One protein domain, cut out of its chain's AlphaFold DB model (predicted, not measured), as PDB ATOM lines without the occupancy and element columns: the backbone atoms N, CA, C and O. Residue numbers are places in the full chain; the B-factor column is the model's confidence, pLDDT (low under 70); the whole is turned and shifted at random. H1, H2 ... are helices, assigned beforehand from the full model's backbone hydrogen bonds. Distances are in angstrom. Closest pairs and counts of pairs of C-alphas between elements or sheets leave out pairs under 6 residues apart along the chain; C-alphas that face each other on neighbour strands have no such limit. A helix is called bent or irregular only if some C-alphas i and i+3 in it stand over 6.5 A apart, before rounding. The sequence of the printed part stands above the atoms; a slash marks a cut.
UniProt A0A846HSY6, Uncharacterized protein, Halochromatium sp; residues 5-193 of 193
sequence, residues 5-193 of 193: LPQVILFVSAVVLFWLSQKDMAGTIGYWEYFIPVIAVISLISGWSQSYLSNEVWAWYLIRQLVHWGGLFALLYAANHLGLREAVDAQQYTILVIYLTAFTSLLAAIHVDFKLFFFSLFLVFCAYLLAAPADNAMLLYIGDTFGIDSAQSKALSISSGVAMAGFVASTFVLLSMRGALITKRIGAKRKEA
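AT A GLANCE: This is residues 5 to 193 of the 193 residues of an uncharacterized protein of Halochromatium sp (UniProt A0A846HSY6). Four long helices, H4, H6, H7 and H9, lie side by side in a row, and the helical hairpin of H1 and H2 packs over one face of it, H1 on H7 and H9, H2 on H4 and H6. H8 makes a corner with the first residues of the very long H9, whose far end, residues 186 to 191, sticks out with the last two residues. The six long helices form an up-and-down bundle, each running against the one before it. The printed part, 189 residues with nine named helices, H1 to H9 in order, and no named strand, is all helix and compact, with a radius of gyration of the C-alphas of 18.7 A; its outline is flat, 65 by 47 by 21 A.

HOW THE PARTS SIT: Begin with H1, residues 5 to 23, which touches H2, residues 25 to 46, closest at the C-alphas of Ser 21 and Thr 28, 5.5 A apart; this hairpin has a shallow tilt of 11 degrees, opposite ways. H3, residues 48 to 53, and H2 meet only through their link. With residues 62 to 69 alone, H4, residues 58 to 81, touches H2; the closest C-alphas, of Ala 40 and Trp 69, are 6.1 A apart. H5, residues 84 to 87, is close to H4 but not clearly touching, with C-alphas 79 and 85 at 7.7 A. H6, residues 90 to 111, touches H2, closest at C-alphas 26 and 90, 5.2 A, and H4, closest at C-alphas 72 and 104, 7.2 A. H7, residues 116 to 131, forms a hairpin with H6, closest at C-alphas 102 and 120, 4.6 A. H8, residues 137 to 146, touches H9, residues 151 to 191, about perpendicular at 79 degrees, closest at C-alphas 143 and 151, 5.0 A. H9, the hub, also touches H7, closest at C-alphas 118 and 166, 5.1 A; H1, at C-alphas 11 and 163, 6.1 A; and H3, at C-alphas 53 and 181, 6.6 A. Every O i to N i+4 pair is within hydrogen-bond range in H3, H6, H7 and H8; H1 has 14 of 15, H2 14 of 18, H4 19 of 20 and H9 34 of 37, while H5 is too short for such a pair.

IN THESE COORDINATES: Find C-alpha 5 at (490.202, 422.152, 481.495); from there H1 runs 27.2 A. H2 spans 30.0 A, H4 33.5 A, H6 31.7 A and H7 22.3 A. H9 runs 57.2 A from C-alpha 151 at (511.515, 439.360, 469.304) to C-alpha 191 at (473.766, 396.631, 465.328). H2 and H9 are irregular: C-alphas 27 and 30 are 7.1 A apart, C-alphas 153 and 156 8.3 A.

THE WHOLE: The C-alphas farthest apart, of Ala 87 and Ala 193, are 65.8 A apart. The printed part has no cut, and its links are tight. Look for pLDDT under 70 at residues 49, 192 and 193.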
ATOM      1  N   LEU A   5     489.498 421.810 480.262       90.12
ATOM      2  CA  LEU A   5     490.202 422.152 481.495       90.12
ATOM      3  C   LEU A   5     491.566 421.451 481.643       90.12
ATOM      4  O   LEU A   5     492.523 422.154 481.952       90.12
ATOM      5  N   PRO A   6     491.728 420.140 481.358       91.25
ATOM      6  CA  PRO A   6     493.043 419.510 481.455       91.25
ATOM      7  C   PRO A   6     494.068 420.122 480.489       91.25
ATOM      8  O   PRO A   6     495.211 420.343 480.870       91.25
ATOM      9  N   GLN A   7     493.661 420.473 479.265       91.56
ATOM     10  CA  GLN A   7     494.541 421.138 478.296       91.56
ATOM     11  C   GLN A   7     494.895 422.557 478.750       91.56
ATOM     12  O   GLN A   7     496.051 422.953 478.646       91.56
ATOM     13  N   VAL A   8     493.931 423.304 479.301       94.38
ATOM     14  CA  VAL A   8     494.195 424.639 479.864       94.38
ATOM     15  C   VAL A   8     495.233 424.546 480.976       94.38
ATOM     16  O   VAL A   8     496.209 425.288 480.951       94.38
ATOM     17  N   ILE A   9     495.062 423.605 481.913       95.00
ATOM     18  CA  ILE A   9     496.003 423.394 483.017       95.00
ATOM     19  C   ILE A   9     497.404 423.108 482.475       95.00
ATOM     20  O   ILE A   9     498.354 423.738 482.934       95.00
ATOM     21  N   LEU A  10     497.543 422.220 481.485       96.00
ATOM     22  CA  LEU A  10     498.842 421.882 480.900       96.00
ATOM     23  C   LEU A  10     499.549 423.100 480.295       96.00
ATOM     24  O   LEU A  10     500.674 423.414 480.681       96.00
ATOM     25  N   PHE A  11     498.894 423.803 479.368       97.38
ATOM     26  CA  PHE A  11     499.521 424.918 478.658       97.38
ATOM     27  C   PHE A  11     499.775 426.121 479.570       97.38
ATOM     28  O   PHE A  11     500.864 426.689 479.528       97.38
ATOM     29  N   VAL A  12     498.818 426.485 480.431       97.12
ATOM     30  CA  VAL A  12     498.986 427.614 481.360       97.12
ATOM     31  C   VAL A  12     500.096 427.325 482.364       97.12
ATOM     32  O   VAL A  12     500.963 428.172 482.558       97.12
ATOM     33  N   SER A  13     500.120 426.127 482.959       97.12
ATOM     34  CA  SER A  13     501.173 425.764 483.916       97.12
ATOM     35  C   SER A  13     502.545 425.778 483.251       97.12
ATOM     36  O   SER A  13     503.474 426.348 483.806       97.12
ATOM     37  N   ALA A  14     502.676 425.241 482.034       97.50
ATOM     38  CA  ALA A  14     503.942 425.264 481.306       97.50
ATOM     39  C   ALA A  14     504.411 426.691 480.961       97.50
ATOM     40  O   ALA A  14     505.598 426.977 481.095       97.50
ATOM     41  N   VAL A  15     503.507 427.609 480.588       97.75
ATOM     42  CA  VAL A  15     503.848 429.032 480.379       97.75
ATOM     43  C   VAL A  15     504.315 429.686 481.681       97.75
ATOM     44  O   VAL A  15     505.320 430.395 481.684       97.75
ATOM     45  N   VAL A  16     503.617 429.437 482.794       97.50
ATOM     46  CA  VAL A  16     503.990 429.972 484.113       97.50
ATOM     47  C   VAL A  16     505.348 429.432 484.552       97.50
ATOM     48  O   VAL A  16     506.204 430.208 484.964       97.50
ATOM     49  N   LEU A  17     505.581 428.127 484.423       97.19
ATOM     50  CA  LEU A  17     506.860 427.509 484.767       97.19
ATOM     51  C   LEU A  17     507.994 428.023 483.884       97.19
ATOM     52  O   LEU A  17     509.059 428.345 484.394       97.19
ATOM     53  N   PHE A  18     507.758 428.179 482.581       96.94
ATOM     54  CA  PHE A  18     508.727 428.784 481.671       96.94
ATOM     55  C   PHE A  18     509.091 430.214 482.089       96.94
ATOM     56  O   PHE A  18     510.267 430.570 482.134       96.94
ATOM     57  N   TRP A  19     508.094 431.027 482.442       96.25
ATOM     58  CA  TRP A  19     508.313 432.383 482.942       96.25
ATOM     59  C   TRP A  19     509.121 432.416 484.242       96.25
ATOM     60  O   TRP A  19     510.017 433.247 484.381       96.25
ATOM     61  N   LEU A  20     508.821 431.517 485.183       95.81
ATOM     62  CA  LEU A  20     509.577 431.389 486.430       95.81
ATOM     63  C   LEU A  20     511.023 430.958 486.158       95.81
ATOM     64  O   LEU A  20     511.949 431.576 486.680       95.81
ATOM     65  N   SER A  21     511.226 429.994 485.255       94.94
ATOM     66  CA  SER A  21     512.550 429.521 484.850       94.94
ATOM     67  C   SER A  21     513.419 430.629 484.259       94.94
ATOM     68  O   SER A  21     514.605 430.676 484.555       94.94
ATOM     69  N   GLN A  22     512.855 431.560 483.480       91.75
ATOM     70  CA  GLN A  22     513.623 432.702 482.961       91.75
ATOM     71  C   GLN A  22     514.181 433.616 484.058       91.75
ATOM     72  O   GLN A  22     515.164 434.317 483.823       91.75
ATOM     73  N   LYS A  23     513.541 433.650 485.231       90.69
ATOM     74  CA  LYS A  23     513.948 434.500 486.354       90.69
ATOM     75  C   LYS A  23     514.902 433.790 487.301       90.69
ATOM     76  O   LYS A  23     515.858 434.401 487.760       90.69
ATOM     77  N   ASP A  24     514.606 432.532 487.612       92.50
ATOM     78  CA  ASP A  24     515.384 431.716 488.538       92.50
ATOM     79  C   ASP A  24     515.246 430.229 488.185       92.50
ATOM     80  O   ASP A  24     514.241 429.576 488.480       92.50
ATOM     81  N   MET A  25     516.281 429.684 487.546       89.50
ATOM     82  CA  MET A  25     516.333 428.269 487.171       89.50
ATOM     83  C   MET A  25     516.444 427.355 488.389       89.50
ATOM     84  O   MET A  25     515.746 426.342 488.466       89.50
ATOM     85  N   ALA A  26     517.286 427.722 489.357       89.06
ATOM     86  CA  ALA A  26     517.560 426.900 490.528       89.06
ATOM     87  C   ALA A  26     516.329 426.790 491.435       89.06
ATOM     88  O   ALA A  26     516.018 425.702 491.917       89.06
ATOM     89  N   GLY A  27     515.581 427.883 491.608       88.94
ATOM     90  CA  GLY A  27     514.323 427.883 492.353       88.94
ATOM     91  C   GLY A  27     513.163 427.188 491.632       88.94
ATOM     92  O   GLY A  27     512.227 426.727 492.285       88.94
ATOM     93  N   THR A  28     513.211 427.072 490.298       92.25
ATOM     94  CA  THR A  28     512.083 426.549 489.500       92.25
ATOM     95  C   THR A  28     512.172 425.049 489.200       92.25
ATOM     96  O   THR A  28     511.154 424.414 488.924       92.25
ATOM     97  N   ILE A  29     513.362 424.454 489.302       92.25
ATOM     98  CA  ILE A  29     513.625 423.030 489.031       92.25
ATOM     99  C   ILE A  29     512.620 422.082 489.712       92.25
ATOM    100  O   ILE A  29     512.050 421.207 489.062       92.25
ATOM    101  N   GLY A  30     512.321 422.309 490.996       92.62
ATOM    102  CA  GLY A  30     511.402 421.470 491.764       92.62
ATOM    103  C   GLY A  30     509.966 421.572 491.259       92.62
ATOM    104  O   GLY A  30     509.246 420.580 491.234       92.62
ATOM    105  N   TYR A  31     509.547 422.745 490.775       95.94
ATOM    106  CA  TYR A  31     508.217 422.902 490.191       95.94
ATOM    107  C   TYR A  31     508.068 422.121 488.883       95.94
ATOM    108  O   TYR A  31     507.001 421.559 488.644       95.94
ATOM    109  N   TRP A  32     509.124 422.025 488.070       96.00
ATOM    110  CA  TRP A  32     509.123 421.154 486.892       96.00
ATOM    111  C   TRP A  32     509.029 419.677 487.276       96.00
ATOM    112  O   TRP A  32     508.212 418.959 486.701       96.00
ATOM    113  N   GLU A  33     509.783 419.233 488.285       93.94
ATOM    114  CA  GLU A  33     509.707 417.859 488.806       93.94
ATOM    115  C   GLU A  33     508.292 417.529 489.325       93.94
ATOM    116  O   GLU A  33     507.736 416.480 488.995       93.94
ATOM    117  N   TYR A  34     507.656 418.450 490.062       94.75
ATOM    118  CA  TYR A  34     506.272 418.301 490.532       94.75
ATOM    119  C   TYR A  34     505.222 418.426 489.429       94.75
ATOM    120  O   TYR A  34     504.095 417.961 489.599       94.75
ATOM    121  N   PHE A  35     505.555 419.020 488.287       95.88
ATOM    122  CA  PHE A  35     504.630 419.120 487.165       95.88
ATOM    123  C   PHE A  35     504.507 417.797 486.393       95.88
ATOM    124  O   PHE A  35     503.431 417.487 485.883       95.88
ATOM    125  N   ILE A  36     505.548 416.959 486.382       95.94
ATOM    126  CA  ILE A  36     505.524 415.623 485.758       95.94
ATOM    127  C   ILE A  36     504.337 414.759 486.232       95.94
ATOM    128  O   ILE A  36     503.588 414.281 485.374       95.94
ATOM    129  N   PRO A  37     504.084 414.558 487.546       94.94
ATOM    130  CA  PRO A  37     502.935 413.767 487.992       94.94
ATOM    131  C   PRO A  37     501.598 414.395 487.596       94.94
ATOM    132  O   PRO A  37     500.644 413.668 487.324       94.94
ATOM    133  N   VAL A  38     501.518 415.727 487.496       94.88
ATOM    134  CA  VAL A  38     500.311 416.413 487.013       94.88
ATOM    135  C   VAL A  38     500.043 416.053 485.551       94.88
ATOM    136  O   VAL A  38     498.915 415.695 485.210       94.88
ATOM    137  N   ILE A  39     501.072 416.072 484.697       95.00
ATOM    138  CA  ILE A  39     500.951 415.663 483.290       95.00
ATOM    139  C   ILE A  39     500.547 414.188 483.194       95.00
ATOM    140  O   ILE A  39     499.647 413.854 482.422       95.00
ATOM    141  N   ALA A  40     501.152 413.317 484.007       93.88
ATOM    142  CA  ALA A  40     500.834 411.892 484.041       93.88
ATOM    143  C   ALA A  40     499.363 411.632 484.400       93.88
ATOM    144  O   ALA A  40     498.672 410.889 483.699       93.88
ATOM    145  N   VAL A  41     498.849 412.286 485.448       92.81
ATOM    146  CA  VAL A  41     497.441 412.174 485.861       92.81
ATOM    147  C   VAL A  41     496.508 412.719 484.784       92.81
ATOM    148  O   VAL A  41     495.506 412.081 484.459       92.81
ATOM    149  N   ILE A  42     496.840 413.867 484.187       92.12
ATOM    150  CA  ILE A  42     496.048 414.426 483.091       92.12
ATOM    151  C   ILE A  42     496.005 413.442 481.922       92.12
ATOM    152  O   ILE A  42     494.907 413.116 481.480       92.12
ATOM    153  N   SER A  43     497.155 412.912 481.493       90.56
ATOM    154  CA  SER A  43     497.270 411.913 480.422       90.56
ATOM    155  C   SER A  43     496.443 410.658 480.699       90.56
ATOM    156  O   SER A  43     495.786 410.133 479.798       90.56
ATOM    157  N   LEU A  44     496.439 410.187 481.949       88.50
ATOM    158  CA  LEU A  44     495.664 409.026 482.380       88.50
ATOM    159  C   LEU A  44     494.155 409.260 482.225       88.50
ATOM    160  O   LEU A  44     493.431 408.399 481.725       88.50
ATOM    161  N   ILE A  45     493.676 410.437 482.632       85.00
ATOM    162  CA  ILE A  45     492.256 410.798 482.552       85.00
ATOM    163  C   ILE A  45     491.859 411.085 481.098       85.00
ATOM    164  O   ILE A  45     490.789 410.676 480.639       85.00
ATOM    165  N   SER A  46     492.703 411.793 480.347       79.81
ATOM    166  CA  SER A  46     492.388 412.228 478.990       79.81
ATOM    167  C   SER A  46     492.534 411.111 477.957       79.81
ATOM    168  O   SER A  46     491.727 411.066 477.024       79.81
ATOM    169  N   GLY A  47     493.474 410.180 478.111       74.25
ATOM    170  CA  GLY A  47     493.676 409.075 477.168       74.25
ATOM    171  C   GLY A  47     492.544 408.037 477.162       74.25
ATOM    172  O   GLY A  47     492.410 407.272 476.205       74.25
ATOM    173  N   TRP A  48     491.647 408.075 478.154       75.56
ATOM    174  CA  TRP A  48     490.487 407.183 478.262       75.56
ATOM    175  C   TRP A  48     489.635 407.111 476.988       75.56
ATOM    176  O   TRP A  48     489.218 406.040 476.544       75.56
ATOM    177  N   SER A  49     489.375 408.265 476.366       69.81
ATOM    178  CA  SER A  49     488.560 408.336 475.149       69.81
ATOM    179  C   SER A  49     489.173 407.560 473.983       69.81
ATOM    180  O   SER A  49     488.439 407.018 473.160       69.81
ATOM    181  N   GLN A  50     490.505 407.519 473.905       71.19
ATOM    182  CA  GLN A  50     491.232 406.860 472.823       71.19
ATOM    183  C   GLN A  50     491.241 405.343 473.016       71.19
ATOM    184  O   GLN A  50     490.918 404.615 472.083       71.19
ATOM    185  N   SER A  51     491.484 404.883 474.247       74.56
ATOM    186  CA  SER A  51     491.416 403.463 474.620       74.56
ATOM    187  C   SER A  51     490.033 402.846 474.340       74.56
ATOM    188  O   SER A  51     489.910 401.746 473.799       74.56
ATOM    189  N   TYR A  52     488.955 403.600 474.594       72.50
ATOM    190  CA  TYR A  52     487.598 403.161 474.249       72.50
ATOM    191  C   TYR A  52     487.361 403.069 472.727       72.50
ATOM    192  O   TYR A  52     486.617 402.208 472.240       72.50
ATOM    193  N   LEU A  53     487.980 403.948 471.933       70.44
ATOM    194  CA  LEU A  53     487.913 403.866 470.471       70.44
ATOM    195  C   LEU A  53     488.656 402.639 469.932       70.44
ATOM    196  O   LEU A  53     488.158 402.026 468.989       70.44
ATOM    197  N   SER A  54     489.769 402.246 470.549       72.44
ATOM    198  CA  SER A  54     490.586 401.102 470.130       72.44
ATOM    199  C   SER A  54     490.107 399.738 470.648       72.44
ATOM    200  O   SER A  54     490.707 398.732 470.287       72.44
ATOM    201  N   ASN A  55     489.018 399.671 471.434       76.56
ATOM    202  CA  ASN A  55     488.556 398.441 472.112       76.56
ATOM    203  C   ASN A  55     489.644 397.802 473.003       76.56
ATOM    204  O   ASN A  55     489.692 396.584 473.161       76.56
ATOM    205  N   GLU A  56     490.534 398.615 473.570       78.00
ATOM    206  CA  GLU A  56     491.634 398.125 474.399       78.00
ATOM    207  C   GLU A  56     491.136 397.735 475.801       78.00
ATOM    208  O   GLU A  56     490.227 398.353 476.362       78.00
ATOM    209  N   VAL A  57     491.736 396.692 476.382       84.06
ATOM    210  CA  VAL A  57     491.420 396.252 477.745       84.06
ATOM    211  C   VAL A  57     491.927 397.295 478.737       84.06
ATOM    212  O   VAL A  57     493.105 397.650 478.737       84.06
ATOM    213  N   TRP A  58     491.049 397.743 479.634       79.75
ATOM    214  CA  TRP A  58     491.348 398.795 480.608       79.75
ATOM    215  C   TRP A  58     492.612 398.537 481.441       79.75
ATOM    216  O   TRP A  58     493.444 399.427 481.603       79.75
ATOM    217  N   ALA A  59     492.783 397.306 481.932       85.69
ATOM    218  CA  ALA A  59     493.948 396.932 482.729       85.69
ATOM    219  C   ALA A  59     495.259 397.114 481.948       85.69
ATOM    220  O   ALA A  59     496.253 397.580 482.500       85.69
ATOM    221  N   TRP A  60     495.248 396.811 480.647       86.94
ATOM    222  CA  TRP A  60     496.420 396.969 479.792       86.94
ATOM    223  C   TRP A  60     496.769 398.442 479.567       86.94
ATOM    224  O   TRP A  60     497.931 398.826 479.692       86.94
ATOM    225  N   TYR A  61     495.759 399.284 479.333       87.06
ATOM    226  CA  TYR A  61     495.936 400.734 479.239       87.06
ATOM    227  C   TYR A  61     496.573 401.318 480.509       87.06
ATOM    228  O   TYR A  61     497.530 402.090 480.424       87.06
ATOM    229  N   LEU A  62     496.084 400.920 481.691       89.12
ATOM    230  CA  LEU A  62     496.647 401.375 482.962       89.12
ATOM    231  C   LEU A  62     498.101 400.944 483.144       89.12
ATOM    232  O   LEU A  62     498.930 401.770 483.516       89.12
ATOM    233  N   ILE A  63     498.421 399.678 482.863       90.56
ATOM    234  CA  ILE A  63     499.794 399.169 482.957       90.56
ATOM    235  C   ILE A  63     500.713 399.973 482.036       90.56
ATOM    236  O   ILE A  63     501.771 400.417 482.472       90.56
ATOM    237  N   ARG A  64     500.296 400.230 480.789       90.06
ATOM    238  CA  ARG A  64     501.074 401.042 479.844       90.06
ATOM    239  C   ARG A  64     501.321 402.449 480.371       90.06
ATOM    240  O   ARG A  64     502.446 402.921 480.289       90.06
ATOM    241  N   GLN A  65     500.310 403.100 480.944       91.38
ATOM    242  CA  GLN A  65     500.469 404.436 481.527       91.38
ATOM    243  C   GLN A  65     501.404 404.440 482.740       91.38
ATOM    244  O   GLN A  65     502.253 405.325 482.854       91.38
ATOM    245  N   LEU A  66     501.288 403.441 483.619       92.62
ATOM    246  CA  LEU A  66     502.172 403.292 484.776       92.62
ATOM    247  C   LEU A  66     503.618 403.046 484.352       92.62
ATOM    248  O   LEU A  66     504.515 403.680 484.892       92.62
ATOM    249  N   VAL A  67     503.852 402.176 483.371       94.31
ATOM    250  CA  VAL A  67     505.196 401.918 482.837       94.31
ATOM    251  C   VAL A  67     505.752 403.159 482.138       94.31
ATOM    252  O   VAL A  67     506.915 403.492 482.325       94.31
ATOM    253  N   HIS A  68     504.926 403.874 481.373       94.88
ATOM    254  CA  HIS A  68     505.341 405.048 480.608       94.88
ATOM    255  C   HIS A  68     505.793 406.207 481.498       94.88
ATOM    256  O   HIS A  68     506.923 406.685 481.395       94.88
ATOM    257  N   TRP A  69     504.923 406.644 482.409       95.50
ATOM    258  CA  TRP A  69     505.236 407.748 483.316       95.50
ATOM    259  C   TRP A  69     506.144 407.300 484.460       95.50
ATOM    260  O   TRP A  69     507.067 408.024 484.825       95.50
ATOM    261  N   GLY A  70     505.946 406.086 484.979       94.88
ATOM    262  CA  GLY A  70     506.825 405.476 485.976       94.88
ATOM    263  C   GLY A  70     508.251 405.293 485.466       94.88
ATOM    264  O   GLY A  70     509.188 405.484 486.232       94.88
ATOM    265  N   GLY A  71     508.433 405.023 484.170       96.00
ATOM    266  CA  GLY A  71     509.744 404.990 483.527       96.00
ATOM    267  C   GLY A  71     510.469 406.335 483.596       96.00
ATOM    268  O   GLY A  71     511.644 406.369 483.951       96.00
ATOM    269  N   LEU A  72     509.769 407.450 483.346       96.62
ATOM    270  CA  LEU A  72     510.343 408.792 483.508       96.62
ATOM    271  C   LEU A  72     510.712 409.075 484.975       96.62
ATOM    272  O   LEU A  72     511.811 409.559 485.239       96.62
ATOM    273  N   PHE A  73     509.840 408.732 485.930       95.50
ATOM    274  CA  PHE A  73     510.149 408.884 487.357       95.50
ATOM    275  C   PHE A  73     511.360 408.056 487.781       95.50
ATOM    276  O   PHE A  73     512.244 408.575 488.455       95.50
ATOM    277  N   ALA A  74     511.419 406.789 487.372       95.94
ATOM    278  CA  ALA A  74     512.530 405.899 487.677       95.94
ATOM    279  C   ALA A  74     513.840 406.407 487.063       95.94
ATOM    280  O   ALA A  74     514.872 406.377 487.730       95.94
ATOM    281  N   LEU A  75     513.795 406.921 485.830       96.00
ATOM    282  CA  LEU A  75     514.950 407.510 485.160       96.00
ATOM    283  C   LEU A  75     515.471 408.738 485.913       96.00
ATOM    284  O   LEU A  75     516.661 408.803 486.204       96.00
ATOM    285  N   LEU A  76     514.594 409.688 486.257       94.81
ATOM    286  CA  LEU A  76     514.985 410.889 487.001       94.81
ATOM    287  C   LEU A  76     515.488 410.547 488.405       94.81
ATOM    288  O   LEU A  76     516.499 411.089 488.844       94.81
ATOM    289  N   TYR A  77     514.829 409.611 489.089       94.81
ATOM    290  CA  TYR A  77     515.261 409.117 490.393       94.81
ATOM    291  C   TYR A  77     516.661 408.499 490.324       94.81
ATOM    292  O   TYR A  77     517.539 408.888 491.090       94.81
ATOM    293  N   ALA A  78     516.892 407.580 489.382       95.94
ATOM    294  CA  ALA A  78     518.189 406.935 489.201       95.94
ATOM    295  C   ALA A  78     519.275 407.948 488.816       95.94
ATOM    296  O   ALA A  78     520.355 407.935 489.396       95.94
ATOM    297  N   ALA A  79     518.978 408.863 487.890       93.25
ATOM    298  CA  ALA A  79     519.903 409.911 487.478       93.25
ATOM    299  C   ALA A  79     520.313 410.811 488.657       93.25
ATOM    300  O   ALA A  79     521.499 411.074 488.852       93.25
ATOM    301  N   ASN A  80     519.351 411.229 489.481       92.81
ATOM    302  CA  ASN A  80     519.616 412.025 490.679       92.81
ATOM    303  C   ASN A  80     520.394 411.244 491.738       92.81
ATOM    304  O   ASN A  80     521.306 411.795 492.344       92.81
ATOM    305  N   HIS A  81     520.079 409.963 491.930       94.38
ATOM    306  CA  HIS A  81     520.801 409.101 492.863       94.38
ATOM    307  C   HIS A  81     522.263 408.874 492.447       94.38
ATOM    308  O   HIS A  81     523.133 408.743 493.301       94.38
ATOM    309  N   LEU A  82     522.545 408.883 491.141       95.12
ATOM    310  CA  LEU A  82     523.899 408.836 490.579       95.12
ATOM    311  C   LEU A  82     524.616 410.201 490.585       95.12
ATOM    312  O   LEU A  82     525.701 410.319 490.021       95.12
ATOM    313  N   GLY A  83     524.026 411.230 491.201       92.00
ATOM    314  CA  GLY A  83     524.641 412.549 491.358       92.00
ATOM    315  C   GLY A  83     524.490 413.482 490.155       92.00
ATOM    316  O   GLY A  83     525.146 414.519 490.120       92.00
ATOM    317  N   LEU A  84     523.623 413.181 489.173       92.69
ATOM    318  CA  LEU A  84     523.483 414.019 487.970       92.69
ATOM    319  C   LEU A  84     523.141 415.474 488.315       92.69
ATOM    320  O   LEU A  84     523.705 416.387 487.723       92.69
ATOM    321  N   ARG A  85     522.251 415.694 489.288       89.56
ATOM    322  CA  ARG A  85     521.822 417.035 489.716       89.56
ATOM    323  C   ARG A  85     522.950 417.879 490.308       89.56
ATOM    324  O   ARG A  85     522.887 419.095 490.219       89.56
ATOM    325  N   GLU A  86     523.949 417.241 490.907       91.38
ATOM    326  CA  GLU A  86     525.131 417.912 491.458       91.38
ATOM    327  C   GLU A  86     526.231 418.079 490.399       91.38
ATOM    328  O   GLU A  86     527.055 418.984 490.494       91.38
ATOM    329  N   ALA A  87     526.237 417.216 489.380       93.69
ATOM    330  CA  ALA A  87     527.246 417.194 488.328       93.69
ATOM    331  C   ALA A  87     527.026 418.239 487.219       93.69
ATOM    332  O   ALA A  87     527.967 418.539 486.483       93.69
ATOM    333  N   VAL A  88     525.808 418.767 487.063       94.06
ATOM    334  CA  VAL A  88     525.474 419.782 486.050       94.06
ATOM    335  C   VAL A  88     524.931 421.055 486.687       94.06
ATOM    336  O   VAL A  88     524.392 421.033 487.791       94.06
ATOM    337  N   ASP A  89     525.034 422.173 485.967       93.31
ATOM    338  CA  ASP A  89     524.432 423.426 486.422       93.31
ATOM    339  C   ASP A  89     522.890 423.351 486.441       93.31
ATOM    340  O   ASP A  89     522.264 422.612 485.670       93.31
ATOM    341  N   ALA A  90     522.262 424.164 487.295       91.25
ATOM    342  CA  ALA A  90     520.812 424.218 487.455       91.25
ATOM    343  C   ALA A  90     520.076 424.521 486.139       91.25
ATOM    344  O   ALA A  90     518.998 423.967 485.899       91.25
ATOM    345  N   GLN A  91     520.651 425.358 485.266       92.44
ATOM    346  CA  GLN A  91     520.077 425.633 483.950       92.44
ATOM    347  C   GLN A  91     520.074 424.368 483.084       92.44
ATOM    348  O   GLN A  91     519.037 424.002 482.530       92.44
ATOM    349  N   GLN A  92     521.210 423.669 483.004       94.31
ATOM    350  CA  GLN A  92     521.357 422.449 482.206       94.31
ATOM    351  C   GLN A  92     520.415 421.347 482.689       94.31
ATOM    352  O   GLN A  92     519.730 420.722 481.877       94.31
ATOM    353  N   TYR A  93     520.324 421.144 484.005       95.00
ATOM    354  CA  TYR A  93     519.411 420.160 484.572       95.00
ATOM    355  C   TYR A  93     517.945 420.518 484.306       95.00
ATOM    356  O   TYR A  93     517.162 419.663 483.901       95.00
ATOM    357  N   THR A  94     517.556 421.784 484.489       94.69
ATOM    358  CA  THR A  94     516.174 422.222 484.240       94.69
ATOM    359  C   THR A  94     515.785 421.995 482.780       94.69
ATOM    360  O   THR A  94     514.729 421.430 482.499       94.69
ATOM    361  N   ILE A  95     516.664 422.351 481.840       95.12
ATOM    362  CA  ILE A  95     516.467 422.089 480.409       95.12
ATOM    363  C   ILE A  95     516.333 420.585 480.139       95.12
ATOM    364  O   ILE A  95     515.435 420.178 479.402       95.12
ATOM    365  N   LEU A  96     517.181 419.754 480.756       95.69
ATOM    366  CA  LEU A  96     517.118 418.298 480.634       95.69
ATOM    367  C   LEU A  96     515.762 417.757 481.107       95.69
ATOM    368  O   LEU A  96     515.138 416.978 480.389       95.69
ATOM    369  N   VAL A  97     515.281 418.188 482.276       96.25
ATOM    370  CA  VAL A  97     513.978 417.774 482.817       96.25
ATOM    371  C   VAL A  97     512.844 418.165 481.873       96.25
ATOM    372  O   VAL A  97     511.962 417.343 481.607       96.25
ATOM    373  N   ILE A  98     512.866 419.382 481.319       97.25
ATOM    374  CA  ILE A  98     511.839 419.831 480.370       97.25
ATOM    375  C   ILE A  98     511.901 419.000 479.084       97.25
ATOM    376  O   ILE A  98     510.856 418.546 478.623       97.25
ATOM    377  N   TYR A  99     513.089 418.737 478.526       97.38
ATOM    378  CA  TYR A  99     513.229 417.893 477.334       97.38
ATOM    379  C   TYR A  99     512.765 416.458 477.576       97.38
ATOM    380  O   TYR A  99     512.003 415.931 476.769       97.38
ATOM    381  N   LEU A 100     513.165 415.832 478.686       97.56
ATOM    382  CA  LEU A 100     512.699 414.493 479.049       97.56
ATOM    383  C   LEU A 100     511.174 414.472 479.177       97.56
ATOM    384  O   LEU A 100     510.516 413.627 478.577       97.56
ATOM    385  N   THR A 101     510.596 415.462 479.857       97.81
ATOM    386  CA  THR A 101     509.140 415.602 479.991       97.81
ATOM    387  C   THR A 101     508.459 415.798 478.634       97.81
ATOM    388  O   THR A 101     507.415 415.196 478.369       97.81
ATOM    389  N   ALA A 102     509.051 416.601 477.749       97.94
ATOM    390  CA  ALA A 102     508.553 416.839 476.403       97.94
ATOM    391  C   ALA A 102     508.566 415.553 475.571       97.94
ATOM    392  O   ALA A 102     507.539 415.182 475.010       97.94
ATOM    393  N   PHE A 103     509.681 414.823 475.542       97.88
ATOM    394  CA  PHE A 103     509.803 413.585 474.774       97.88
ATOM    395  C   PHE A 103     508.953 412.451 475.345       97.88
ATOM    396  O   PHE A 103     508.316 411.731 474.578       97.88
ATOM    397  N   THR A 104     508.840 412.327 476.669       97.31
ATOM    398  CA  THR A 104     507.892 411.398 477.295       97.31
ATOM    399  C   THR A 104     506.453 411.763 476.931       97.31
ATOM    400  O   THR A 104     505.666 410.879 476.595       97.31
ATOM    401  N   SER A 105     506.096 413.050 476.913       96.81
ATOM    402  CA  SER A 105     504.765 413.499 476.478       96.81
ATOM    403  C   SER A 105     504.521 413.245 474.987       96.81
ATOM    404  O   SER A 105     503.416 412.871 474.600       96.81
ATOM    405  N   LEU A 106     505.545 413.399 474.144       96.62
ATOM    406  CA  LEU A 106     505.473 413.104 472.712       96.62
ATOM    407  C   LEU A 106     505.288 411.603 472.467       96.62
ATOM    408  O   LEU A 106     504.441 411.201 471.675       96.62
ATOM    409  N   LEU A 107     506.033 410.765 473.187       95.50
ATOM    410  CA  LEU A 107     505.887 409.317 473.123       95.50
ATOM    411  C   LEU A 107     504.497 408.885 473.623       95.50
ATOM    412  O   LEU A 107     503.832 408.094 472.953       95.50
ATOM    413  N   ALA A 108     503.992 409.506 474.702       93.31
ATOM    414  CA  ALA A 108     502.598 409.355 475.125       93.31
ATOM    415  C   ALA A 108     501.630 409.712 473.993       93.31
ATOM    416  O   ALA A 108     500.671 408.973 473.759       93.31
ATOM    417  N   ALA A 109     501.900 410.792 473.256       92.69
ATOM    418  CA  ALA A 109     501.070 411.226 472.143       92.69
ATOM    419  C   ALA A 109     501.000 410.217 470.999       92.69
ATOM    420  O   ALA A 109     499.928 409.997 470.438       92.69
ATOM    421  N   ILE A 110     502.114 409.562 470.691       90.25
ATOM    422  CA  ILE A 110     502.175 408.569 469.617       90.25
ATOM    423  C   ILE A 110     501.314 407.349 469.950       90.25
ATOM    424  O   ILE A 110     500.611 406.836 469.082       90.25
ATOM    425  N   HIS A 111     501.354 406.874 471.196       84.56
ATOM    426  CA  HIS A 111     500.849 405.535 471.501       84.56
ATOM    427  C   HIS A 111     499.649 405.472 472.456       84.56
ATOM    428  O   HIS A 111     499.066 404.396 472.605       84.56
ATOM    429  N   VAL A 112     499.300 406.566 473.143       82.31
ATOM    430  CA  VAL A 112     498.320 406.556 474.247       82.31
ATOM    431  C   VAL A 112     497.354 407.746 474.207       82.31
ATOM    432  O   VAL A 112     496.149 407.537 474.340       82.31
ATOM    433  N   ASP A 113     497.846 408.974 474.030       85.94
ATOM    434  CA  ASP A 113     497.009 410.178 474.016       85.94
ATOM    435  C   ASP A 113     497.526 411.254 473.054       85.94
ATOM    436  O   ASP A 113     498.264 412.165 473.443       85.94
ATOM    437  N   PHE A 114     497.051 411.202 471.810       88.69
ATOM    438  CA  PHE A 114     497.495 412.092 470.733       88.69
ATOM    439  C   PHE A 114     497.321 413.591 471.034       88.69
ATOM    440  O   PHE A 114     498.021 414.426 470.461       88.69
ATOM    441  N   LYS A 115     496.454 413.971 471.984       88.50
ATOM    442  CA  LYS A 115     496.264 415.379 472.373       88.50
ATOM    443  C   LYS A 115     497.533 416.003 472.957       88.50
ATOM    444  O   LYS A 115     497.703 417.221 472.860       88.50
ATOM    445  N   LEU A 116     498.428 415.193 473.525       93.88
ATOM    446  CA  LEU A 116     499.699 415.657 474.081       93.88
ATOM    447  C   LEU A 116     500.720 416.062 473.013       93.88
ATOM    448  O   LEU A 116     501.719 416.684 473.359       93.88
ATOM    449  N   PHE A 117     500.473 415.786 471.728       95.88
ATOM    450  CA  PHE A 117     501.419 416.082 470.651       95.88
ATOM    451  C   PHE A 117     501.816 417.565 470.623       95.88
ATOM    452  O   PHE A 117     502.981 417.906 470.810       95.88
ATOM    453  N   PHE A 118     500.849 418.477 470.499       96.88
ATOM    454  CA  PHE A 118     501.141 419.915 470.455       96.88
ATOM    455  C   PHE A 118     501.688 420.461 471.777       96.88
ATOM    456  O   PHE A 118     502.508 421.375 471.771       96.88
ATOM    457  N   PHE A 119     501.277 419.879 472.904       97.56
ATOM    458  CA  PHE A 119     501.834 420.222 474.210       97.56
ATOM    459  C   PHE A 119     503.318 419.841 474.298       97.56
ATOM    460  O   PHE A 119     504.138 420.643 474.732       97.56
ATOM    461  N   SER A 120     503.685 418.653 473.813       97.50
ATOM    462  CA  SER A 120     505.077 418.205 473.782       97.50
ATOM    463  C   SER A 120     505.955 419.084 472.889       97.50
ATOM    464  O   SER A 120     507.043 419.470 473.305       97.50
ATOM    465  N   LEU A 121     505.460 419.491 471.714       97.75
ATOM    466  CA  LEU A 121     506.166 420.434 470.840       97.75
ATOM    467  C   LEU A 121     506.370 421.790 471.518       97.75
ATOM    468  O   LEU A 121     507.446 422.377 471.420       97.75
ATOM    469  N   PHE A 122     505.362 422.268 472.246       98.12
ATOM    470  CA  PHE A 122     505.482 423.492 473.025       98.12
ATOM    471  C   PHE A 122     506.532 423.377 474.145       98.12
ATOM    472  O   PHE A 122     507.301 424.314 474.354       98.12
ATOM    473  N   LEU A 123     506.630 422.234 474.830       98.12
ATOM    474  CA  LEU A 123     507.687 422.012 475.824       98.12
ATOM    475  C   LEU A 123     509.086 421.950 475.192       98.12
ATOM    476  O   LEU A 123     510.013 422.535 475.746       98.12
ATOM    477  N   VAL A 124     509.241 421.313 474.023       97.69
ATOM    478  CA  VAL A 124     510.502 421.333 473.251       97.69
ATOM    479  C   VAL A 124     510.896 422.769 472.913       97.69
ATOM    480  O   VAL A 124     512.048 423.154 473.110       97.69
ATOM    481  N   PHE A 125     509.935 423.571 472.447       96.75
ATOM    482  CA  PHE A 125     510.135 424.993 472.185       96.75
ATOM    483  C   PHE A 125     510.597 425.735 473.449       96.75
ATOM    484  O   PHE A 125     511.609 426.429 473.407       96.75
ATOM    485  N   CYS A 126     509.931 425.534 474.591       96.44
ATOM    486  CA  CYS A 126     510.325 426.148 475.862       96.44
ATOM    487  C   CYS A 126     511.748 425.758 476.282       96.44
ATOM    488  O   CYS A 126     512.547 426.635 476.598       96.44
ATOM    489  N   ALA A 127     512.087 424.465 476.250       96.31
ATOM    490  CA  ALA A 127     513.429 423.986 476.581       96.31
ATOM    491  C   ALA A 127     514.495 424.612 475.669       96.31
ATOM    492  O   ALA A 127     515.536 425.053 476.152       96.31
ATOM    493  N   TYR A 128     514.207 424.722 474.371       95.31
ATOM    494  CA  TYR A 128     515.105 425.354 473.406       95.31
ATOM    495  C   TYR A 128     515.321 426.845 473.693       95.31
ATOM    496  O   TYR A 128     516.455 427.324 473.656       95.31
ATOM    497  N   LEU A 129     514.257 427.579 474.039       94.56
ATOM    498  CA  LEU A 129     514.367 428.983 474.445       94.56
ATOM    499  C   LEU A 129     515.242 429.165 475.691       94.56
ATOM    500  O   LEU A 129     516.013 430.116 475.765       94.56
ATOM    501  N   LEU A 130     515.143 428.248 476.654       93.44
ATOM    502  CA  LEU A 130     515.955 428.276 477.872       93.44
ATOM    503  C   LEU A 130     517.415 427.857 477.630       93.44
ATOM    504  O   LEU A 130     518.304 428.295 478.359       93.44
ATOM    505  N   ALA A 131     517.675 427.028 476.617       92.38
ATOM    506  CA  ALA A 131     519.020 426.584 476.253       92.38
ATOM    507  C   ALA A 131     519.842 427.664 475.540       92.38
ATOM    508  O   ALA A 131     521.052 427.739 475.737       92.38
ATOM    509  N   ALA A 132     519.192 428.514 474.745       89.19
ATOM    510  CA  ALA A 132     519.837 429.605 474.019       89.19
ATOM    511  C   ALA A 132     519.071 430.925 474.231       89.19
ATOM    512  O   ALA A 132     518.361 431.361 473.324       89.19
ATOM    513  N   PRO A 133     519.174 431.559 475.417       82.50
ATOM    514  CA  PRO A 133     518.365 432.733 475.755       82.50
ATOM    515  C   PRO A 133     518.816 434.020 475.046       82.50
ATOM    516  O   PRO A 133     517.986 434.888 474.792       82.50
ATOM    517  N   ALA A 134     520.109 434.152 474.725       81.62
ATOM    518  CA  ALA A 134     520.681 435.377 474.157       81.62
ATOM    519  C   ALA A 134     520.660 435.428 472.620       81.62
ATOM    520  O   ALA A 134     520.560 436.511 472.058       81.62
ATOM    521  N   ASP A 135     520.744 434.281 471.940       82.94
ATOM    522  CA  ASP A 135     520.782 434.214 470.474       82.94
ATOM    523  C   ASP A 135     519.872 433.097 469.961       82.94
ATOM    524  O   ASP A 135     520.295 432.022 469.528       82.94
ATOM    525  N   ASN A 136     518.567 433.312 470.133       89.19
ATOM    526  CA  ASN A 136     517.581 432.293 469.821       89.19
ATOM    527  C   ASN A 136     517.084 432.395 468.374       89.19
ATOM    528  O   ASN A 136     516.246 433.243 468.053       89.19
ATOM    529  N   ALA A 137     517.531 431.470 467.522       91.25
ATOM    530  CA  ALA A 137     517.140 431.421 466.115       91.25
ATOM    531  C   ALA A 137     515.621 431.263 465.905       91.25
ATOM    532  O   ALA A 137     515.077 431.822 464.956       91.25
ATOM    533  N   MET A 138     514.910 430.552 466.793       90.31
ATOM    534  CA  MET A 138     513.452 430.423 466.675       90.31
ATOM    535  C   MET A 138     512.730 431.734 466.982       90.31
ATOM    536  O   MET A 138     511.772 432.063 466.286       90.31
ATOM    537  N   LEU A 139     513.166 432.493 467.994       92.19
ATOM    538  CA  LEU A 139     512.564 433.801 468.276       92.19
ATOM    539  C   LEU A 139     512.813 434.787 467.140       92.19
ATOM    540  O   LEU A 139     511.897 435.526 466.797       92.19
ATOM    541  N   LEU A 140     514.009 434.772 466.542       91.94
ATOM    542  CA  LEU A 140     514.316 435.586 465.364       91.94
ATOM    543  C   LEU A 140     513.427 435.197 464.180       91.94
ATOM    544  O   LEU A 140     512.741 436.051 463.634       91.94
ATOM    545  N   TYR A 141     513.333 433.903 463.864       92.69
ATOM    546  CA  TYR A 141     512.481 433.410 462.780       92.69
ATOM    547  C   TYR A 141     511.003 433.787 462.961       92.69
ATOM    548  O   TYR A 141     510.353 434.249 462.022       92.69
ATOM    549  N   ILE A 142     510.457 433.611 464.170       91.81
ATOM    550  CA  ILE A 142     509.084 434.026 464.489       91.81
ATOM    551  C   ILE A 142     508.964 435.552 464.387       91.81
ATOM    552  O   ILE A 142     507.980 436.053 463.846       91.81
ATOM    553  N   GLY A 143     509.965 436.286 464.876       91.44
ATOM    554  CA  GLY A 143     510.035 437.739 464.788       91.44
ATOM    555  C   GLY A 143     509.923 438.244 463.358       91.44
ATOM    556  O   GLY A 143     509.026 439.028 463.063       91.44
ATOM    557  N   ASP A 144     510.753 437.719 462.465       93.94
ATOM    558  CA  ASP A 144     510.783 438.098 461.054       93.94
ATOM    559  C   ASP A 144     509.494 437.691 460.327       93.94
ATOM    560  O   ASP A 144     508.938 438.463 459.548       93.94
ATOM    561  N   THR A 145     508.968 436.496 460.624       94.69
ATOM    562  CA  THR A 145     507.748 435.971 459.986       94.69
ATOM    563  C   THR A 145     506.507 436.796 460.338       94.69
ATOM    564  O   THR A 145     505.630 436.984 459.498       94.69
ATOM    565  N   PHE A 146     506.414 437.279 461.581       92.50
ATOM    566  CA  PHE A 146     505.240 437.996 462.093       92.50
ATOM    567  C   PHE A 146     505.461 439.507 462.268       92.50
ATOM    568  O   PHE A 146     504.572 440.188 462.777       92.50
ATOM    569  N   GLY A 147     506.620 440.040 461.864       92.75
ATOM    570  CA  GLY A 147     506.958 441.461 461.996       92.75
ATOM    571  C   GLY A 147     507.060 441.939 463.449       92.75
ATOM    572  O   GLY A 147     506.607 443.035 463.775       92.75
ATOM    573  N   ILE A 148     507.589 441.108 464.352       91.75
ATOM    574  CA  ILE A 148     507.732 441.440 465.774       91.75
ATOM    575  C   ILE A 148     509.109 442.052 466.022       91.75
ATOM    576  O   ILE A 148     510.107 441.343 466.164       91.75
ATOM    577  N   ASP A 149     509.140 443.369 466.204       90.38
ATOM    578  CA  ASP A 149     510.367 444.065 466.586       90.38
ATOM    579  C   ASP A 149     510.905 443.560 467.929       90.38
ATOM    580  O   ASP A 149     510.154 443.408 468.907       90.38
ATOM    581  N   SER A 150     512.227 443.373 467.988       88.81
ATOM    582  CA  SER A 150     512.956 442.940 469.189       88.81
ATOM    583  C   SER A 150     512.434 441.621 469.777       88.81
ATOM    584  O   SER A 150     512.300 441.490 470.996       88.81
ATOM    585  N   ALA A 151     512.130 440.636 468.924       89.62
ATOM    586  CA  ALA A 151     511.515 439.360 469.304       89.62
ATOM    587  C   ALA A 151     512.208 438.638 470.476       89.62
ATOM    588  O   ALA A 151     511.530 438.086 471.343       89.62
ATOM    589  N   GLN A 152     513.539 438.712 470.573       87.62
ATOM    590  CA  GLN A 152     514.300 438.119 471.680       87.62
ATOM    591  C   GLN A 152     513.899 438.681 473.056       87.62
ATOM    592  O   GLN A 152     513.750 437.929 474.015       87.62
ATOM    593  N   SER A 153     513.610 439.986 473.147       89.38
ATOM    594  CA  SER A 153     513.126 440.624 474.385       89.38
ATOM    595  C   SER A 153     511.678 440.255 474.739       89.38
ATOM    596  O   SER A 153     511.216 440.504 475.851       89.38
ATOM    597  N   LYS A 154     510.951 439.641 473.798       92.06
ATOM    598  CA  LYS A 154     509.531 439.284 473.907       92.06
ATOM    599  C   LYS A 154     509.322 437.771 474.007       92.06
ATOM    600  O   LYS A 154     508.237 437.282 473.692       92.06
ATOM    601  N   ALA A 155     510.329 437.032 474.482       92.31
ATOM    602  CA  ALA A 155     510.300 435.573 474.598       92.31
ATOM    603  C   ALA A 155     509.034 435.046 475.301       92.31
ATOM    604  O   ALA A 155     508.422 434.095 474.824       92.31
ATOM    605  N   LEU A 156     508.600 435.688 476.393       93.81
ATOM    606  CA  LEU A 156     507.376 435.313 477.112       93.81
ATOM    607  C   LEU A 156     506.095 435.556 476.299       93.81
ATOM    608  O   LEU A 156     505.177 434.736 476.311       93.81
ATOM    609  N   SER A 157     506.003 436.691 475.606       93.88
ATOM    610  CA  SER A 157     504.831 437.016 474.788       93.88
ATOM    611  C   SER A 157     504.719 436.062 473.601       93.88
ATOM    612  O   SER A 157     503.636 435.550 473.321       93.88
ATOM    613  N   ILE A 158     505.848 435.766 472.953       94.75
ATOM    614  CA  ILE A 158     505.921 434.800 471.857       94.75
ATOM    615  C   ILE A 158     505.582 433.396 472.362       94.75
ATOM    616  O   ILE A 158     504.731 432.738 471.767       94.75
ATOM    617  N   SER A 159     506.163 432.947 473.482       94.94
ATOM    618  CA  SER A 159     505.859 431.622 474.038       94.94
ATOM    619  C   SER A 159     504.391 431.482 474.430       94.94
ATOM    620  O   SER A 159     503.797 430.440 474.172       94.94
ATOM    621  N   SER A 160     503.768 432.539 474.952       96.19
ATOM    622  CA  SER A 160     502.330 432.566 475.241       96.19
ATOM    623  C   SER A 160     501.487 432.444 473.965       96.19
ATOM    624  O   SER A 160     500.494 431.715 473.948       96.19
ATOM    625  N   GLY A 161     501.894 433.104 472.877       96.00
ATOM    626  CA  GLY A 161     501.260 432.967 471.563       96.00
ATOM    627  C   GLY A 161     501.391 431.553 470.987       96.00
ATOM    628  O   GLY A 161     500.398 430.968 470.552       96.00
ATOM    629  N   VAL A 162     502.587 430.963 471.054       96.31
ATOM    630  CA  VAL A 162     502.840 429.574 470.629       96.31
ATOM    631  C   VAL A 162     502.038 428.588 471.486       96.31
ATOM    632  O   VAL A 162     501.427 427.665 470.946       96.31
ATOM    633  N   ALA A 163     501.968 428.805 472.802       97.50
ATOM    634  CA  ALA A 163     501.147 428.013 473.713       97.50
ATOM    635  C   ALA A 163     499.665 428.078 473.331       97.50
ATOM    636  O   ALA A 163     499.002 427.044 473.271       97.50
ATOM    637  N   MET A 164     499.152 429.271 473.016       97.38
ATOM    638  CA  MET A 164     497.771 429.453 472.566       97.38
ATOM    639  C   MET A 164     497.505 428.707 471.252       97.38
ATOM    640  O   MET A 164     496.511 427.990 471.143       97.38
ATOM    641  N   ALA A 165     498.406 428.810 470.272       96.62
ATOM    642  CA  ALA A 165     498.289 428.086 469.008       96.62
ATOM    643  C   ALA A 165     498.292 426.560 469.223       96.62
ATOM    644  O   ALA A 165     497.418 425.854 468.713       96.62
ATOM    645  N   GLY A 166     499.220 426.052 470.042       96.69
ATOM    646  CA  GLY A 166     499.290 424.637 470.407       96.69
ATOM    647  C   GLY A 166     498.050 424.154 471.163       96.69
ATOM    648  O   GLY A 166     497.548 423.060 470.898       96.69
ATOM    649  N   PHE A 167     497.505 424.980 472.055       96.75
ATOM    650  CA  PHE A 167     496.270 424.704 472.779       96.75
ATOM    651  C   PHE A 167     495.063 424.605 471.840       96.75
ATOM    652  O   PHE A 167     494.284 423.652 471.943       96.75
ATOM    653  N   VAL A 168     494.914 425.540 470.896       96.31
ATOM    654  CA  VAL A 168     493.836 425.509 469.895       96.31
ATOM    655  C   VAL A 168     493.948 424.254 469.028       96.31
ATOM    656  O   VAL A 168     492.958 423.538 468.860       96.31
ATOM    657  N   ALA A 169     495.152 423.922 468.555       95.56
ATOM    658  CA  ALA A 169     495.396 422.715 467.770       95.56
ATOM    659  C   ALA A 169     495.085 421.427 468.563       95.56
ATOM    660  O   ALA A 169     494.389 420.536 468.075       95.56
ATOM    661  N   SER A 170     495.515 421.350 469.827       93.50
ATOM    662  CA  SER A 170     495.201 420.228 470.723       93.50
ATOM    663  C   SER A 170     493.694 420.125 471.009       93.50
ATOM    664  O   SER A 170     493.128 419.029 471.065       93.50
ATOM    665  N   THR A 171     493.001 421.258 471.144       92.56
ATOM    666  CA  THR A 171     491.543 421.302 471.334       92.56
ATOM    667  C   THR A 171     490.814 420.786 470.093       92.56
ATOM    668  O   THR A 171     489.872 420.003 470.213       92.56
ATOM    669  N   PHE A 172     491.272 421.155 468.896       92.69
ATOM    670  CA  PHE A 172     490.711 420.656 467.642       92.69
ATOM    671  C   PHE A 172     490.805 419.125 467.539       92.69
ATOM    672  O   PHE A 172     489.817 418.459 467.212       92.69
ATOM    673  N   VAL A 173     491.953 418.548 467.909       90.25
ATOM    674  CA  VAL A 173     492.137 417.089 468.004       90.25
ATOM    675  C   VAL A 173     491.133 416.472 468.979       90.25
ATOM    676  O   VAL A 173     490.450 415.502 468.645       90.25
ATOM    677  N   LEU A 174     490.985 417.058 470.171       88.75
ATOM    678  CA  LEU A 174     490.044 416.579 471.187       88.75
ATOM    679  C   LEU A 174     488.600 416.557 470.667       88.75
ATOM    680  O   LEU A 174     487.882 415.575 470.885       88.75
ATOM    681  N   LEU A 175     488.162 417.622 469.993       89.62
ATOM    682  CA  LEU A 175     486.813 417.711 469.431       89.62
ATOM    683  C   LEU A 175     486.602 416.680 468.316       89.62
ATOM    684  O   LEU A 175     485.574 416.001 468.299       89.62
ATOM    685  N   SER A 176     487.604 416.488 467.458       87.75
ATOM    686  CA  SER A 176     487.579 415.503 466.371       87.75
ATOM    687  C   SER A 176     487.423 414.071 466.898       87.75
ATOM    688  O   SER A 176     486.551 413.323 466.450       87.75
ATOM    689  N   MET A 177     488.189 413.700 467.931       84.56
ATOM    690  CA  MET A 177     488.085 412.383 468.574       84.56
ATOM    691  C   MET A 177     486.717 412.153 469.228       84.56
ATOM    692  O   MET A 177     486.186 411.041 469.209       84.56
ATOM    693  N   ARG A 178     486.117 413.201 469.802       84.38
ATOM    694  CA  ARG A 178     484.768 413.119 470.381       84.38
ATOM    695  C   ARG A 178     483.694 412.902 469.322       84.38
ATOM    696  O   ARG A 178     482.780 412.117 469.565       84.38
ATOM    697  N   GLY A 179     483.818 413.539 468.159       84.50
ATOM    698  CA  GLY A 179     482.948 413.265 467.014       84.50
ATOM    699  C   GLY A 179     483.002 411.788 466.613       84.50
ATOM    700  O   GLY A 179     481.967 411.126 466.546       84.50
ATOM    701  N   ALA A 180     484.210 411.237 466.471       84.56
ATOM    702  CA  ALA A 180     484.409 409.824 466.139       84.56
ATOM    703  C   ALA A 180     483.785 408.864 467.176       84.56
ATOM    704  O   ALA A 180     483.158 407.865 466.812       84.56
ATOM    705  N   LEU A 181     483.899 409.183 468.470       84.00
ATOM    706  CA  LEU A 181     483.283 408.420 469.562       84.00
ATOM    707  C   LEU A 181     481.758 408.344 469.459       84.00
ATOM    708  O   LEU A 181     481.179 407.279 469.677       84.00
ATOM    709  N   ILE A 182     481.103 409.465 469.152       86.06
ATOM    710  CA  ILE A 182     479.642 409.526 469.026       86.06
ATOM    711  C   ILE A 182     479.190 408.651 467.854       86.06
ATOM    712  O   ILE A 182     478.303 407.815 468.028       86.06
ATOM    713  N   THR A 183     479.860 408.755 466.703       86.50
ATOM    714  CA  THR A 183     479.575 407.923 465.525       86.50
ATOM    715  C   THR A 183     479.726 406.432 465.830       86.50
ATOM    716  O   THR A 183     478.836 405.647 465.501       86.50
ATOM    717  N   LYS A 184     480.796 406.031 466.534       82.25
ATOM    718  CA  LYS A 184     481.005 404.631 466.947       82.25
ATOM    719  C   LYS A 184     479.875 404.128 467.854       82.25
ATOM    720  O   LYS A 184     479.377 403.024 467.654       82.25
ATOM    721  N   ARG A 185     479.436 404.940 468.825       83.12
ATOM    722  CA  ARG A 185     478.348 404.584 469.756       83.12
ATOM    723  C   ARG A 185     476.996 404.445 469.058       83.12
ATOM    724  O   ARG A 185     476.257 403.515 469.366       83.12
ATOM    725  N   ILE A 186     476.677 405.338 468.122       86.81
ATOM    726  CA  ILE A 186     475.445 405.251 467.322       86.81
ATOM    727  C   ILE A 186     475.471 403.987 466.452       86.81
ATOM    728  O   ILE A 186     474.485 403.254 466.404       86.81
ATOM    729  N   GLY A 187     476.610 403.698 465.816       83.00
ATOM    730  CA  GLY A 187     476.789 402.492 465.010       83.00
ATOM    731  C   GLY A 187     476.637 401.195 465.811       83.00
ATOM    732  O   GLY A 187     476.022 400.257 465.316       83.00
ATOM    733  N   ALA A 188     477.151 401.146 467.045       82.06
ATOM    734  CA  ALA A 188     476.986 399.993 467.933       82.06
ATOM    735  C   ALA A 188     475.510 399.751 468.287       82.06
ATOM    736  O   ALA A 188     475.009 398.657 468.057       82.06
ATOM    737  N   LYS A 189     474.784 400.798 468.710       80.88
ATOM    738  CA  LYS A 189     473.347 400.703 469.023       80.88
ATOM    739  C   LYS A 189     472.501 400.217 467.846       80.88
ATOM    740  O   LYS A 189     471.531 399.505 468.048       80.88
ATOM    741  N   ARG A 190     472.861 400.594 466.614       76.25
ATOM    742  CA  ARG A 190     472.152 400.148 465.404       76.25
ATOM    743  C   ARG A 190     472.391 398.671 465.069       76.25
ATOM    744  O   ARG A 190     471.584 398.099 464.360       76.25
ATOM    745  N   LYS A 191     473.496 398.069 465.521       75.81
ATOM    746  CA  LYS A 191     473.766 396.631 465.328       75.81
ATOM    747  C   LYS A 191     473.052 395.746 466.354       75.81
ATOM    748  O   LYS A 191     472.969 394.543 466.143       75.81
ATOM    749  N   GLU A 192     472.606 396.333 467.460       69.81
ATOM    750  CA  GLU A 192     471.894 395.653 468.549       69.81
ATOM    751  C   GLU A 192     470.362 395.696 468.382       69.81
ATOM    752  O   GLU A 192     469.665 395.001 469.118       69.81
ATOM    753  N   ALA A 193     469.853 396.503 467.441       61.56
ATOM    754  CA  ALA A 193     468.435 396.649 467.096       61.56
ATOM    755  C   ALA A 193     468.112 395.926 465.784       61.56
ATOM    756  O   ALA A 193     467.009 395.345 465.702       61.56
TER     757      ALA A 193